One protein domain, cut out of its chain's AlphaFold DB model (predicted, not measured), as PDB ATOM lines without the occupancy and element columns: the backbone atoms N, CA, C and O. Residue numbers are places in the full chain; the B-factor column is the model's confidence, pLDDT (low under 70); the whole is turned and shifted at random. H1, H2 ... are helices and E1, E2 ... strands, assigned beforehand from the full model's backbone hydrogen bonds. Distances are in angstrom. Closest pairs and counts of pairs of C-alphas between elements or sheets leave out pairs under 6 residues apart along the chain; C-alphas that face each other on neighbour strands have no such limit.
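What this domain is: This is residues 57 to 149 of the 393 residues of the protein "DUF4413 domain-containing protein" of Arabis alpina (UniProt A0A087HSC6). A small strand hairpin, E1 and E2, with the short helix H1 beside it, makes one end of a loose, open model. At the other end, H2, H3 and the first part of H5 meet at a corner, from which H4 reaches back, apart from H2, and from which H5 runs on as a long arm whose residues 137 to 149 stick out. The printed part has 93 residues, with five named helices and two named strands in the order H1, E1, E2, H2, H3, H4, H5; the sheet E1 - E2 is antiparallel. The class is mostly helix, and the whole is loose, with a radius of gyration of the C-alphas of 17.2 A and spans of 51 by 38 by 26 A.

How they stand to each other: E1, residues 70 to 72, and E2, residues 78 to 80, form an antiparallel hairpin, their directions at 141 degrees. N 71 and O 79 are within hydrogen-bond range at 2.9 A, as are N 79 and O 71 at 2.9 A. The closest C-alphas of E1 and H1, residues 57 to 61, are those of Lys 70 and Ala 58, 5.3 A apart. H1 is apart from H2, residues 85 to 98. Residues 93 to 97 of H2 touch residues 129 to 133 of H5, residues 126 to 149, closest at the C-alphas of Asn 93 and Ala 129, 6.2 A. Their lines are only just about perpendicular, at 71 degrees. H3, residues 103 to 107, touches residues 126 to 130 of H5, closest at the C-alphas of Leu 103 and Arg 126, 5.7 A. H2 and H3 only just touch, with 3 pairs of C-alphas within 8 A, the closest those of Leu 96 and Leu 103, 6.7 A. H4, residues 109 to 117, is close to H3 but not clearly touching, with the C-alphas of Phe 105 and Phe 111 the closest at 7.2 A; it is apart from H2 and H5. In H1, H2, H4 and H5 every O i to N i+4 pair is within hydrogen-bond range; in H3 it is 0 of 1, beside 1 of 2 O i to N i+3 pairs.

Where its parts are: H1 begins at C-alpha 57, (194.284, 217.464, 250.429), and is 6.0 A long; E1 and E2 are each 7.0 A. H2 is 19.8 A long from C-alpha 85, (178.479, 199.018, 253.885). H3 is 8.2 A and H4 12.1 A. H5 is 34.3 A and ends at C-alpha 149, (185.519, 167.529, 238.631).

The domain as a whole: The two C-alphas farthest apart are those of Glu 60 and Leu 149, 52.8 A. The printed part has no cut and no long link. The mean pLDDT of the printed part is 83.9; residue 58 and residues 61 to 82 are under 70.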
ATOM      1  N   LYS A  57     194.857 218.305 251.498       75.38
ATOM      2  CA  LYS A  57     194.284 217.464 250.429       75.38
ATOM      3  C   LYS A  57     193.321 216.404 250.962       75.38
ATOM      4  O   LYS A  57     192.276 216.174 250.376       75.38
ATOM      5  N   ALA A  58     193.655 215.767 252.087       65.88
ATOM      6  CA  ALA A  58     192.782 214.787 252.733       65.88
ATOM      7  C   ALA A  58     191.479 215.415 253.264       65.88
ATOM      8  O   ALA A  58     190.428 214.780 253.214       65.88
ATOM      9  N   TRP A  59     191.553 216.651 253.768       72.69
ATOM     10  CA  TRP A  59     190.384 217.427 254.176       72.69
ATOM     11  C   TRP A  59     189.536 217.857 252.970       72.69
ATOM     12  O   TRP A  59     188.329 217.652 253.000       72.69
ATOM     13  N   GLU A  60     190.152 218.369 251.901       70.12
ATOM     14  CA  GLU A  60     189.480 218.810 250.668       70.12
ATOM     15  C   GLU A  60     188.762 217.644 249.963       70.12
ATOM     16  O   GLU A  60     187.579 217.751 249.646       70.12
ATOM     17  N   ASP A  61     189.417 216.482 249.849       65.12
ATOM     18  CA  ASP A  61     188.812 215.238 249.342       65.12
ATOM     19  C   ASP A  61     187.647 214.740 250.225       65.12
ATOM     20  O   ASP A  61     186.761 214.032 249.753       65.12
ATOM     21  N   GLY A  62     187.649 215.077 251.520       60.00
ATOM     22  CA  GLY A  62     186.597 214.711 252.473       60.00
ATOM     23  C   GLY A  62     185.351 215.599 252.414       60.00
ATOM     24  O   GLY A  62     184.353 215.262 253.050       60.00
ATOM     25  N   GLN A  63     185.405 216.708 251.671       61.97
ATOM     26  CA  GLN A  63     184.289 217.641 251.491       61.97
ATOM     27  C   GLN A  63     183.398 217.274 250.292       61.97
ATOM     28  O   GLN A  63     182.288 217.792 250.186       61.97
ATOM     29  N   ASP A  64     183.848 216.379 249.403       59.91
ATOM     30  CA  ASP A  64     183.034 215.847 248.307       59.91
ATOM     31  C   ASP A  64     182.112 214.723 248.834       59.91
ATOM     32  O   ASP A  64     182.602 213.665 249.243       59.91
ATOM     33  N   PRO A  65     180.773 214.892 248.797       55.03
ATOM     34  CA  PRO A  65     179.818 213.879 249.253       55.03
ATOM     35  C   PRO A  65     179.914 212.540 248.502       55.03
ATOM     36  O   PRO A  65     179.352 211.541 248.958       55.03
ATOM     37  N   THR A  66     180.577 212.521 247.341       55.31
ATOM     38  CA  THR A  66     180.718 211.362 246.452       55.31
ATOM     39  C   THR A  66     182.065 210.640 246.579       55.31
ATOM     40  O   THR A  66     182.198 209.520 246.081       55.31
ATOM     41  N   GLN A  67     183.049 211.221 247.278       57.16
ATOM     42  CA  GLN A  67     184.379 210.634 247.479       57.16
ATOM     43  C   GLN A  67     184.493 209.945 248.848       57.16
ATOM     44  O   GLN A  67     183.906 210.350 249.852       57.16
ATOM     45  N   ASN A  68     185.286 208.873 248.910       55.78
ATOM     46  CA  ASN A  68     185.619 208.229 250.179       55.78
ATOM     47  C   ASN A  68     186.592 209.125 250.957       55.78
ATOM     48  O   ASN A  68     187.705 209.361 250.493       55.78
ATOM     49  N   GLN A  69     186.190 209.565 252.154       56.22
ATOM     50  CA  GLN A  69     187.035 210.323 253.083       56.22
ATOM     51  C   GLN A  69     188.405 209.643 253.235       56.22
ATOM     52  O   GLN A  69     188.464 208.430 253.446       56.22
ATOM     53  N   LYS A  70     189.506 210.396 253.124       63.88
ATOM     54  CA  LYS A  70     190.874 209.883 253.296       63.88
ATOM     55  C   LYS A  70     191.462 210.382 254.616       63.88
ATOM     56  O   LYS A  70     191.261 211.533 254.981       63.88
ATOM     57  N   VAL A  71     192.204 209.541 255.335       58.50
ATOM     58  CA  VAL A  71     192.950 209.927 256.550       58.50
ATOM     59  C   VAL A  71     194.404 209.518 256.390       58.50
ATOM     60  O   VAL A  71     194.746 208.590 255.658       58.50
ATOM     61  N   ILE A  72     195.281 210.241 257.073       57.66
ATOM     62  CA  ILE A  72     196.714 209.983 257.079       57.66
ATOM     63  C   ILE A  72     197.029 209.032 258.239       57.66
ATOM     64  O   ILE A  72     196.672 209.323 259.380       57.66
ATOM     65  N   ASN A  73     197.652 207.887 257.952       59.38
ATOM     66  CA  ASN A  73     198.099 206.944 258.986       59.38
ATOM     67  C   ASN A  73     199.311 207.489 259.773       59.38
ATOM     68  O   ASN A  73     199.843 208.560 259.468       59.38
ATOM     69  N   LYS A  74     199.765 206.759 260.802       54.62
ATOM     70  CA  LYS A  74     200.907 207.168 261.647       54.62
ATOM     71  C   LYS A  74     202.216 207.286 260.850       54.62
ATOM     72  O   LYS A  74     203.135 207.974 261.281       54.62
ATOM     73  N   GLU A  75     202.268 206.669 259.673       60.41
ATOM     74  CA  GLU A  75     203.385 206.648 258.731       60.41
ATOM     75  C   GLU A  75     203.298 207.759 257.660       60.41
ATOM     76  O   GLU A  75     204.142 207.834 256.764       60.41
ATOM     77  N   GLY A  76     202.298 208.648 257.723       56.09
ATOM     78  CA  GLY A  76     202.191 209.796 256.816       56.09
ATOM     79  C   GLY A  76     201.666 209.467 255.408       56.09
ATOM     80  O   GLY A  76     201.888 210.250 254.469       56.09
ATOM     81  N   GLN A  77     201.000 208.323 255.240       56.81
ATOM     82  CA  GLN A  77     200.407 207.837 253.990       56.81
ATOM     83  C   GLN A  77     198.881 208.027 253.985       56.81
ATOM     84  O   GLN A  77     198.223 207.878 255.013       56.81
ATOM     85  N   LEU A  78     198.317 208.355 252.817       60.28
ATOM     86  CA  LEU A  78     196.870 208.497 252.610       60.28
ATOM     87  C   LEU A  78     196.202 207.115 252.533       60.28
ATOM     88  O   LEU A  78     196.600 206.298 251.705       60.28
ATOM     89  N   HIS A  79     195.164 206.880 253.338       57.75
ATOM     90  CA  HIS A  79     194.295 205.701 253.246       57.75
ATOM     91  C   HIS A  79     192.819 206.108 253.153       57.75
ATOM     92  O   HIS A  79     192.426 207.142 253.692       57.75
ATOM     93  N   ASN A  80     192.002 205.281 252.494       58.66
ATOM     94  CA  ASN A  80     190.547 205.446 252.463       58.66
ATOM     95  C   ASN A  80     189.955 205.060 253.829       58.66
ATOM     96  O   ASN A  80     190.161 203.944 254.295       58.66
ATOM     97  N   VAL A  81     189.196 205.966 254.442       57.75
ATOM     98  CA  VAL A  81     188.567 205.814 255.769       57.75
ATOM     99  C   VAL A  81     187.261 205.042 255.690       57.75
ATOM    100  O   VAL A  81     186.896 204.322 256.615       57.75
ATOM    101  N   LYS A  82     186.521 205.204 254.591       61.81
ATOM    102  CA  LYS A  82     185.170 204.665 254.469       61.81
ATOM    103  C   LYS A  82     185.226 203.264 253.865       61.81
ATOM    104  O   LYS A  82     185.275 203.098 252.648       61.81
ATOM    105  N   VAL A  83     185.234 202.244 254.724       72.56
ATOM    106  CA  VAL A  83     184.796 200.897 254.325       72.56
ATOM    107  C   VAL A  83     183.362 201.045 253.817       72.56
ATOM    108  O   VAL A  83     182.593 201.785 254.421       72.56
ATOM    109  N   SER A  84     182.998 200.424 252.696       84.56
ATOM    110  CA  SER A  84     181.614 200.484 252.213       84.56
ATOM    111  C   SER A  84     180.723 199.545 253.030       84.56
ATOM    112  O   SER A  84     181.186 198.522 253.538       84.56
ATOM    113  N   GLU A  85     179.433 199.862 253.149       86.38
ATOM    114  CA  GLU A  85     178.479 199.018 253.885       86.38
ATOM    115  C   GLU A  85     178.467 197.553 253.399       86.38
ATOM    116  O   GLU A  85     178.486 196.662 254.252       86.38
ATOM    117  N   PRO A  86     178.520 197.257 252.080       91.75
ATOM    118  CA  PRO A  86     178.616 195.881 251.599       91.75
ATOM    119  C   PRO A  86     179.891 195.171 252.063       91.75
ATOM    120  O   PRO A  86     179.811 194.049 252.545       91.75
ATOM    121  N   VAL A  87     181.052 195.839 252.000       90.06
ATOM    122  CA  VAL A  87     182.331 195.248 252.435       90.06
ATOM    123  C   VAL A  87     182.318 194.973 253.936       90.06
ATOM    124  O   VAL A  87     182.760 193.915 254.371       90.06
ATOM    125  N   PHE A  88     181.770 195.893 254.736       93.56
ATOM    126  CA  PHE A  88     181.597 195.667 256.169       93.56
ATOM    127  C   PHE A  88     180.673 194.474 256.438       93.56
ATOM    128  O   PHE A  88     180.988 193.617 257.258       93.56
ATOM    129  N   ARG A  89     179.543 194.392 255.733       95.44
ATOM    130  CA  ARG A  89     178.579 193.298 255.876       95.44
ATOM    131  C   ARG A  89     179.176 191.941 255.513       95.44
ATOM    132  O   ARG A  89     178.987 190.993 256.275       95.44
ATOM    133  N   ASP A  90     179.913 191.868 254.412       95.44
ATOM    134  CA  ASP A  90     180.605 190.653 253.986       95.44
ATOM    135  C   ASP A  90     181.676 190.251 255.009       95.44
ATOM    136  O   ASP A  90     181.696 189.103 255.447       95.44
ATOM    137  N   ALA A  91     182.478 191.201 255.500       95.69
ATOM    138  CA  ALA A  91     183.480 190.943 256.535       95.69
ATOM    139  C   ALA A  91     182.859 190.446 257.856       95.69
ATOM    140  O   ALA A  91     183.409 189.558 258.508       95.69
ATOM    141  N   VAL A  92     181.695 190.973 258.250       96.56
ATOM    142  CA  VAL A  92     180.951 190.486 259.424       96.56
ATOM    143  C   VAL A  92     180.474 189.047 259.216       96.56
ATOM    144  O   VAL A  92     180.614 188.231 260.126       96.56
ATOM    145  N   ASN A  93     179.956 188.708 258.032       97.69
ATOM    146  CA  ASN A  93     179.564 187.333 257.705       97.69
ATOM    147  C   ASN A  93     180.765 186.379 257.718       97.69
ATOM    148  O   ASN A  93     180.677 185.285 258.275       97.69
ATOM    149  N   GLU A  94     181.904 186.797 257.166       96.69
ATOM    150  CA  GLU A  94     183.142 186.017 257.213       96.69
ATOM    151  C   GLU A  94     183.637 185.811 258.641       96.69
ATOM    152  O   GLU A  94     184.005 184.694 258.995       96.69
ATOM    153  N   MET A  95     183.578 186.839 259.487       96.62
ATOM    154  CA  MET A  95     183.926 186.731 260.903       96.62
ATOM    155  C   MET A  95     183.037 185.718 261.634       96.62
ATOM    156  O   MET A  95     183.557 184.929 262.420       96.62
ATOM    157  N   LEU A  96     181.723 185.707 261.377       97.12
ATOM    158  CA  LEU A  96     180.816 184.720 261.976       97.12
ATOM    159  C   LEU A  96     181.220 183.288 261.603       97.12
ATOM    160  O   LEU A  96     181.214 182.411 262.462       97.12
ATOM    161  N   VAL A  97     181.593 183.061 260.340       94.94
ATOM    162  CA  VAL A  97     181.991 181.738 259.837       94.94
ATOM    163  C   VAL A  97     183.374 181.330 260.349       94.94
ATOM    164  O   VAL A  97     183.531 180.223 260.848       94.94
ATOM    165  N   ILE A  98     184.373 182.210 260.244       93.06
ATOM    166  CA  ILE A  98     185.762 181.939 260.653       93.06
ATOM    167  C   ILE A  98     185.861 181.761 262.168       93.06
ATOM    168  O   ILE A  98     186.591 180.896 262.642       93.06
ATOM    169  N   GLY A  99     185.140 182.590 262.924       94.44
ATOM    170  CA  GLY A  99     185.121 182.544 264.383       94.44
ATOM    171  C   GLY A  99     184.143 181.527 264.966       94.44
ATOM    172  O   GLY A  99     184.000 181.498 266.184       94.44
ATOM    173  N   GLU A 100     183.438 180.757 264.125       93.69
ATOM    174  CA  GLU A 100     182.399 179.798 264.532       93.69
ATOM    175  C   GLU A 100     181.382 180.407 265.521       93.69
ATOM    176  O   GLU A 100     180.909 179.770 266.466       93.69
ATOM    177  N   LEU A 101     181.052 181.687 265.322       95.62
ATOM    178  CA  LEU A 101     180.216 182.442 266.247       95.62
ATOM    179  C   LEU A 101     178.732 182.138 266.004       95.62
ATOM    180  O   LEU A 101     178.296 182.032 264.852       95.62
ATOM    181  N   PRO A 102     177.898 182.088 267.061       95.75
ATOM    182  CA  PRO A 102     176.454 182.000 266.890       95.75
ATOM    183  C   PRO A 102     175.950 183.150 266.015       95.75
ATOM    184  O   PRO A 102     176.300 184.301 266.259       95.75
ATOM    185  N   LEU A 103     175.045 182.888 265.068       94.88
ATOM    186  CA  LEU A 103     174.493 183.947 264.202       94.88
ATOM    187  C   LEU A 103     173.802 185.074 264.991       94.88
ATOM    188  O   LEU A 103     173.683 186.190 264.503       94.88
ATOM    189  N   ALA A 104     173.365 184.807 266.226       94.88
ATOM    190  CA  ALA A 104     172.831 185.820 267.135       94.88
ATOM    191  C   ALA A 104     173.869 186.880 267.557       94.88
ATOM    192  O   ALA A 104     173.484 187.966 267.986       94.88
ATOM    193  N   PHE A 105     175.168 186.595 267.417       96.88
ATOM    194  CA  PHE A 105     176.261 187.506 267.754       96.88
ATOM    195  C   PHE A 105     176.142 188.854 267.034       96.88
ATOM    196  O   PHE A 105     176.378 189.897 267.647       96.88
ATOM    197  N   VAL A 106     175.699 188.842 265.770       96.00
ATOM    198  CA  VAL A 106     175.520 190.051 264.949       96.00
ATOM    199  C   VAL A 106     174.516 191.038 265.565       96.00
ATOM    200  O   VAL A 106     174.599 192.244 265.361       96.00
ATOM    201  N   GLU A 107     173.595 190.548 266.395       95.50
ATOM    202  CA  GLU A 107     172.589 191.357 267.087       95.50
ATOM    203  C   GLU A 107     172.975 191.690 268.531       95.50
ATOM    204  O   GLU A 107     172.219 192.372 269.223       95.50
ATOM    205  N   SER A 108     174.133 191.223 269.000       96.25
ATOM    206  CA  SER A 108     174.541 191.420 270.386       96.25
ATOM    207  C   SER A 108     174.725 192.902 270.717       96.25
ATOM    208  O   SER A 108     175.248 193.694 269.928       96.25
ATOM    209  N   ILE A 109     174.316 193.279 271.931       96.00
ATOM    210  CA  ILE A 109     174.461 194.650 272.439       96.00
ATOM    211  C   ILE A 109     175.940 195.052 272.447       96.00
ATOM    212  O   ILE A 109     176.272 196.165 272.050       96.00
ATOM    213  N   ALA A 110     176.825 194.131 272.840       96.50
ATOM    214  CA  ALA A 110     178.265 194.357 272.869       96.50
ATOM    215  C   ALA A 110     178.834 194.648 271.473       96.50
ATOM    216  O   ALA A 110     179.548 195.635 271.309       96.50
ATOM    217  N   PHE A 111     178.483 193.849 270.458       96.44
ATOM    218  CA  PHE A 111     178.985 194.061 269.101       96.44
ATOM    219  C   PHE A 111     178.438 195.351 268.484       96.44
ATOM    220  O   PHE A 111     179.192 196.130 267.910       96.44
ATOM    221  N   ARG A 112     177.152 195.652 268.696       94.00
ATOM    222  CA  ARG A 112     176.564 196.936 268.281       94.00
ATOM    223  C   ARG A 112     177.238 198.123 268.962       94.00
ATOM    224  O   ARG A 112     177.548 199.112 268.304       94.00
ATOM    225  N   HIS A 113     177.491 198.023 270.266       91.69
ATOM    226  CA  HIS A 113     178.202 199.056 271.011       91.69
ATOM    227  C   HIS A 113     179.624 199.249 270.477       91.69
ATOM    228  O   HIS A 113     180.041 200.387 270.276       91.69
ATOM    229  N   PHE A 114     180.338 198.157 270.201       95.19
ATOM    230  CA  PHE A 114     181.659 198.188 269.580       95.19
ATOM    231  C   PHE A 114     181.621 198.917 268.232       95.19
ATOM    232  O   PHE A 114     182.321 199.915 268.082       95.19
ATOM    233  N   CYS A 115     180.757 198.500 267.298       91.12
ATOM    234  CA  CYS A 115     180.626 199.130 265.982       91.12
ATOM    235  C   CYS A 115     180.328 200.630 266.089       91.12
ATOM    236  O   CYS A 115     180.989 201.428 265.428       91.12
ATOM    237  N   ASN A 116     179.420 201.023 266.988       86.38
ATOM    238  CA  ASN A 116     179.112 202.431 267.239       86.38
ATOM    239  C   ASN A 116     180.321 203.207 267.783       86.38
ATOM    240  O   ASN A 116     180.544 204.347 267.392       86.38
ATOM    241  N   LYS A 117     181.114 202.610 268.682       84.38
ATOM    242  CA  LYS A 117     182.303 203.253 269.269       84.38
ATOM    243  C   LYS A 117     183.433 203.461 268.265       84.38
ATOM    244  O   LYS A 117     184.189 204.415 268.421       84.38
ATOM    245  N   VAL A 118     183.546 202.592 267.263       84.75
ATOM    246  CA  VAL A 118     184.568 202.687 266.209       84.75
ATOM    247  C   VAL A 118     184.033 203.266 264.893       84.75
ATOM    248  O   VAL A 118     184.710 203.174 263.875       84.75
ATOM    249  N   ASN A 119     182.843 203.884 264.907       80.19
ATOM    250  CA  ASN A 119     182.198 204.499 263.738       80.19
ATOM    251  C   ASN A 119     182.046 203.550 262.528       80.19
ATOM    252  O   ASN A 119     182.217 203.958 261.379       80.19
ATOM    253  N   LEU A 120     181.723 202.280 262.782       86.31
ATOM    254  CA  LEU A 120     181.354 201.299 261.756       86.31
ATOM    255  C   LEU A 120     179.832 201.251 261.567       86.31
ATOM    256  O   LEU A 120     179.072 201.736 262.405       86.31
ATOM    257  N   TYR A 121     179.377 200.640 260.470       89.06
ATOM    258  CA  TYR A 121     177.946 200.464 260.215       89.06
ATOM    259  C   TYR A 121     177.277 199.604 261.286       89.06
ATOM    260  O   TYR A 121     177.892 198.725 261.896       89.06
ATOM    261  N   THR A 122     175.972 199.812 261.458       89.06
ATOM    262  CA  THR A 122     175.144 198.926 262.273       89.06
ATOM    263  C   THR A 122     175.162 197.517 261.671       89.06
ATOM    264  O   THR A 122     174.802 197.355 260.502       89.06
ATOM    265  N   PRO A 123     175.539 196.484 262.442       93.81
ATOM    266  CA  PRO A 123     175.470 195.106 261.978       93.81
ATOM    267  C   PRO A 123     174.051 194.720 261.543       93.81
ATOM    268  O   PRO A 123     173.057 195.115 262.158       93.81
ATOM    269  N   HIS A 124     173.961 193.929 260.479       95.94
ATOM    270  CA  HIS A 124     172.694 193.477 259.913       95.94
ATOM    271  C   HIS A 124     171.982 192.456 260.823       95.94
ATOM    272  O   HIS A 124     172.530 191.985 261.814       95.94
ATOM    273  N   SER A 125     170.727 192.116 260.512       96.19
ATOM    274  CA  SER A 125     169.952 191.166 261.327       96.19
ATOM    275  C   SER A 125     170.458 189.729 261.198       96.19
ATOM    276  O   SER A 125     170.988 189.348 260.156       96.19
ATOM    277  N   ARG A 126     170.172 188.876 262.185       96.88
ATOM    278  CA  ARG A 126     170.466 187.436 262.110       96.88
ATOM    279  C   ARG A 126     169.880 186.790 260.859       96.88
ATOM    280  O   ARG A 126     170.549 186.001 260.210       96.88
ATOM    281  N   ARG A 127     168.649 187.163 260.488       96.81
ATOM    282  CA  ARG A 127     167.978 186.663 259.276       96.81
ATOM    283  C   ARG A 127     168.769 187.008 258.015       96.81
ATOM    284  O   ARG A 127     168.874 186.196 257.099       96.81
ATOM    285  N   THR A 128     169.302 188.224 257.968       96.56
ATOM    286  CA  THR A 128     170.139 188.693 256.868       96.56
ATOM    287  C   THR A 128     171.468 187.936 256.833       96.56
ATOM    288  O   THR A 128     171.849 187.478 255.761       96.56
ATOM    289  N   ALA A 129     172.098 187.718 257.994       97.31
ATOM    290  CA  ALA A 129     173.340 186.955 258.123       97.31
ATOM    291  C   ALA A 129     173.157 185.524 257.616       97.31
ATOM    292  O   ALA A 129     173.917 185.062 256.774       97.31
ATOM    293  N   THR A 130     172.089 184.846 258.061       97.06
ATOM    294  CA  THR A 130     171.740 183.491 257.613       97.06
ATOM    295  C   THR A 130     171.660 183.412 256.094       97.06
ATOM    296  O   THR A 130     172.329 182.581 255.493       97.06
ATOM    297  N   ARG A 131     170.871 184.295 255.475       97.50
ATOM    298  CA  ARG A 131     170.655 184.284 254.025       97.50
ATOM    299  C   ARG A 131     171.944 184.545 253.248       97.50
ATOM    300  O   ARG A 131     172.187 183.909 252.227       97.50
ATOM    301  N   ASP A 132     172.742 185.510 253.690       97.31
ATOM    302  CA  ASP A 132     173.963 185.879 252.980       97.31
ATOM    303  C   ASP A 132     175.050 184.804 253.142       97.31
ATOM    304  O   ASP A 132     175.689 184.439 252.158       97.31
ATOM    305  N   ILE A 133     175.206 184.222 254.337       96.94
ATOM    306  CA  ILE A 133     176.124 183.097 254.582       96.94
ATOM    307  C   ILE A 133     175.687 181.855 253.796       96.94
ATOM    308  O   ILE A 133     176.530 181.164 253.227       96.94
ATOM    309  N   GLU A 134     174.384 181.577 253.710       95.75
ATOM    310  CA  GLU A 134     173.856 180.493 252.874       95.75
ATOM    311  C   GLU A 134     174.211 180.711 251.398       95.75
ATOM    312  O   GLU A 134     174.702 179.795 250.736       95.75
ATOM    313  N   LYS A 135     174.054 181.940 250.893       96.50
ATOM    314  CA  LYS A 135     174.480 182.302 249.537       96.50
ATOM    315  C   LYS A 135     175.988 182.088 249.343       96.50
ATOM    316  O   LYS A 135     176.382 181.425 248.384       96.50
ATOM    317  N   MET A 136     176.817 182.572 250.272       94.38
ATOM    318  CA  MET A 136     178.270 182.358 250.247       94.38
ATOM    319  C   MET A 136     178.621 180.867 250.230       94.38
ATOM    320  O   MET A 136     179.522 180.448 249.505       94.38
ATOM    321  N   PHE A 137     177.911 180.050 251.013       92.75
ATOM    322  CA  PHE A 137     178.096 178.605 251.038       92.75
ATOM    323  C   PHE A 137     177.768 177.970 249.685       92.75
ATOM    324  O   PHE A 137     178.573 177.186 249.186       92.75
ATOM    325  N   VAL A 138     176.632 178.312 249.071       93.81
ATOM    326  CA  VAL A 138     176.228 177.768 247.763       93.81
ATOM    327  C   VAL A 138     177.261 178.106 246.686       93.81
ATOM    328  O   VAL A 138     177.682 177.217 245.943       93.81
ATOM    329  N   GLU A 139     177.725 179.356 246.638       93.75
ATOM    330  CA  GLU A 139     178.735 179.815 245.677       93.75
ATOM    331  C   GLU A 139     180.084 179.108 245.889       93.75
ATOM    332  O   GLU A 139     180.656 178.551 244.948       93.75
ATOM    333  N   ARG A 140     180.572 179.046 247.138       91.94
ATOM    334  CA  ARG A 140     181.832 178.359 247.477       91.94
ATOM    335  C   ARG A 140     181.746 176.850 247.228       91.94
ATOM    336  O   ARG A 140     182.706 176.263 246.730       91.94
ATOM    337  N   LYS A 141     180.602 176.219 247.520       91.19
ATOM    338  CA  LYS A 141     180.345 174.798 247.234       91.19
ATOM    339  C   LYS A 141     180.398 174.523 245.733       91.19
ATOM    340  O   LYS A 141     181.030 173.550 245.333       91.19
ATOM    341  N   ALA A 142     179.768 175.365 244.913       93.50
ATOM    342  CA  ALA A 142     179.790 175.219 243.459       93.50
ATOM    343  C   ALA A 142     181.218 175.324 242.903       93.50
ATOM    344  O   ALA A 142     181.656 174.432 242.181       93.50
ATOM    345  N   ALA A 143     181.979 176.342 243.319       92.81
ATOM    346  CA  ALA A 143     183.373 176.507 242.903       92.81
ATOM    347  C   ALA A 143     184.254 175.307 243.303       92.81
ATOM    348  O   ALA A 143     185.057 174.821 242.507       92.81
ATOM    349  N   LEU A 144     184.080 174.791 244.524       89.81
ATOM    350  CA  LEU A 144     184.832 173.631 245.002       89.81
ATOM    351  C   LEU A 144     184.444 172.338 244.267       89.81
ATOM    352  O   LEU A 144     185.306 171.503 243.997       89.81
ATOM    353  N   ARG A 145     183.167 172.172 243.908       91.00
ATOM    354  CA  ARG A 145     182.696 171.042 243.096       91.00
ATOM    355  C   ARG A 145     183.317 171.050 241.697       91.00
ATOM    356  O   ARG A 145     183.822 170.017 241.267       91.00
ATOM    357  N   GLU A 146     183.327 172.195 241.016       92.44
ATOM    358  CA  GLU A 146     183.987 172.334 239.707       92.44
ATOM    359  C   GLU A 146     185.476 171.980 239.791       92.44
ATOM    360  O   GLU A 146     186.011 171.259 238.945       92.44
ATOM    361  N   TRP A 147     186.140 172.399 240.871       89.44
ATOM    362  CA  TRP A 147     187.526 172.026 241.125       89.44
ATOM    363  C   TRP A 147     187.709 170.504 241.274       89.44
ATOM    364  O   TRP A 147     188.638 169.945 240.688       89.44
ATOM    365  N   PHE A 148     186.830 169.808 242.006       88.19
ATOM    366  CA  PHE A 148     186.898 168.345 242.129       88.19
ATOM    367  C   PHE A 148     186.737 167.636 240.780       88.19
ATOM    368  O   PHE A 148     187.520 166.731 240.473       88.19
ATOM    369  N   LEU A 149     185.776 168.079 239.964       88.31
ATOM    370  CA  LEU A 149     185.519 167.529 238.631       88.31
ATOM    371  C   LEU A 149     186.722 167.705 237.695       88.31
ATOM    372  O   LEU A 149     187.106 166.764 236.996       88.31
TER     373      LEU A 149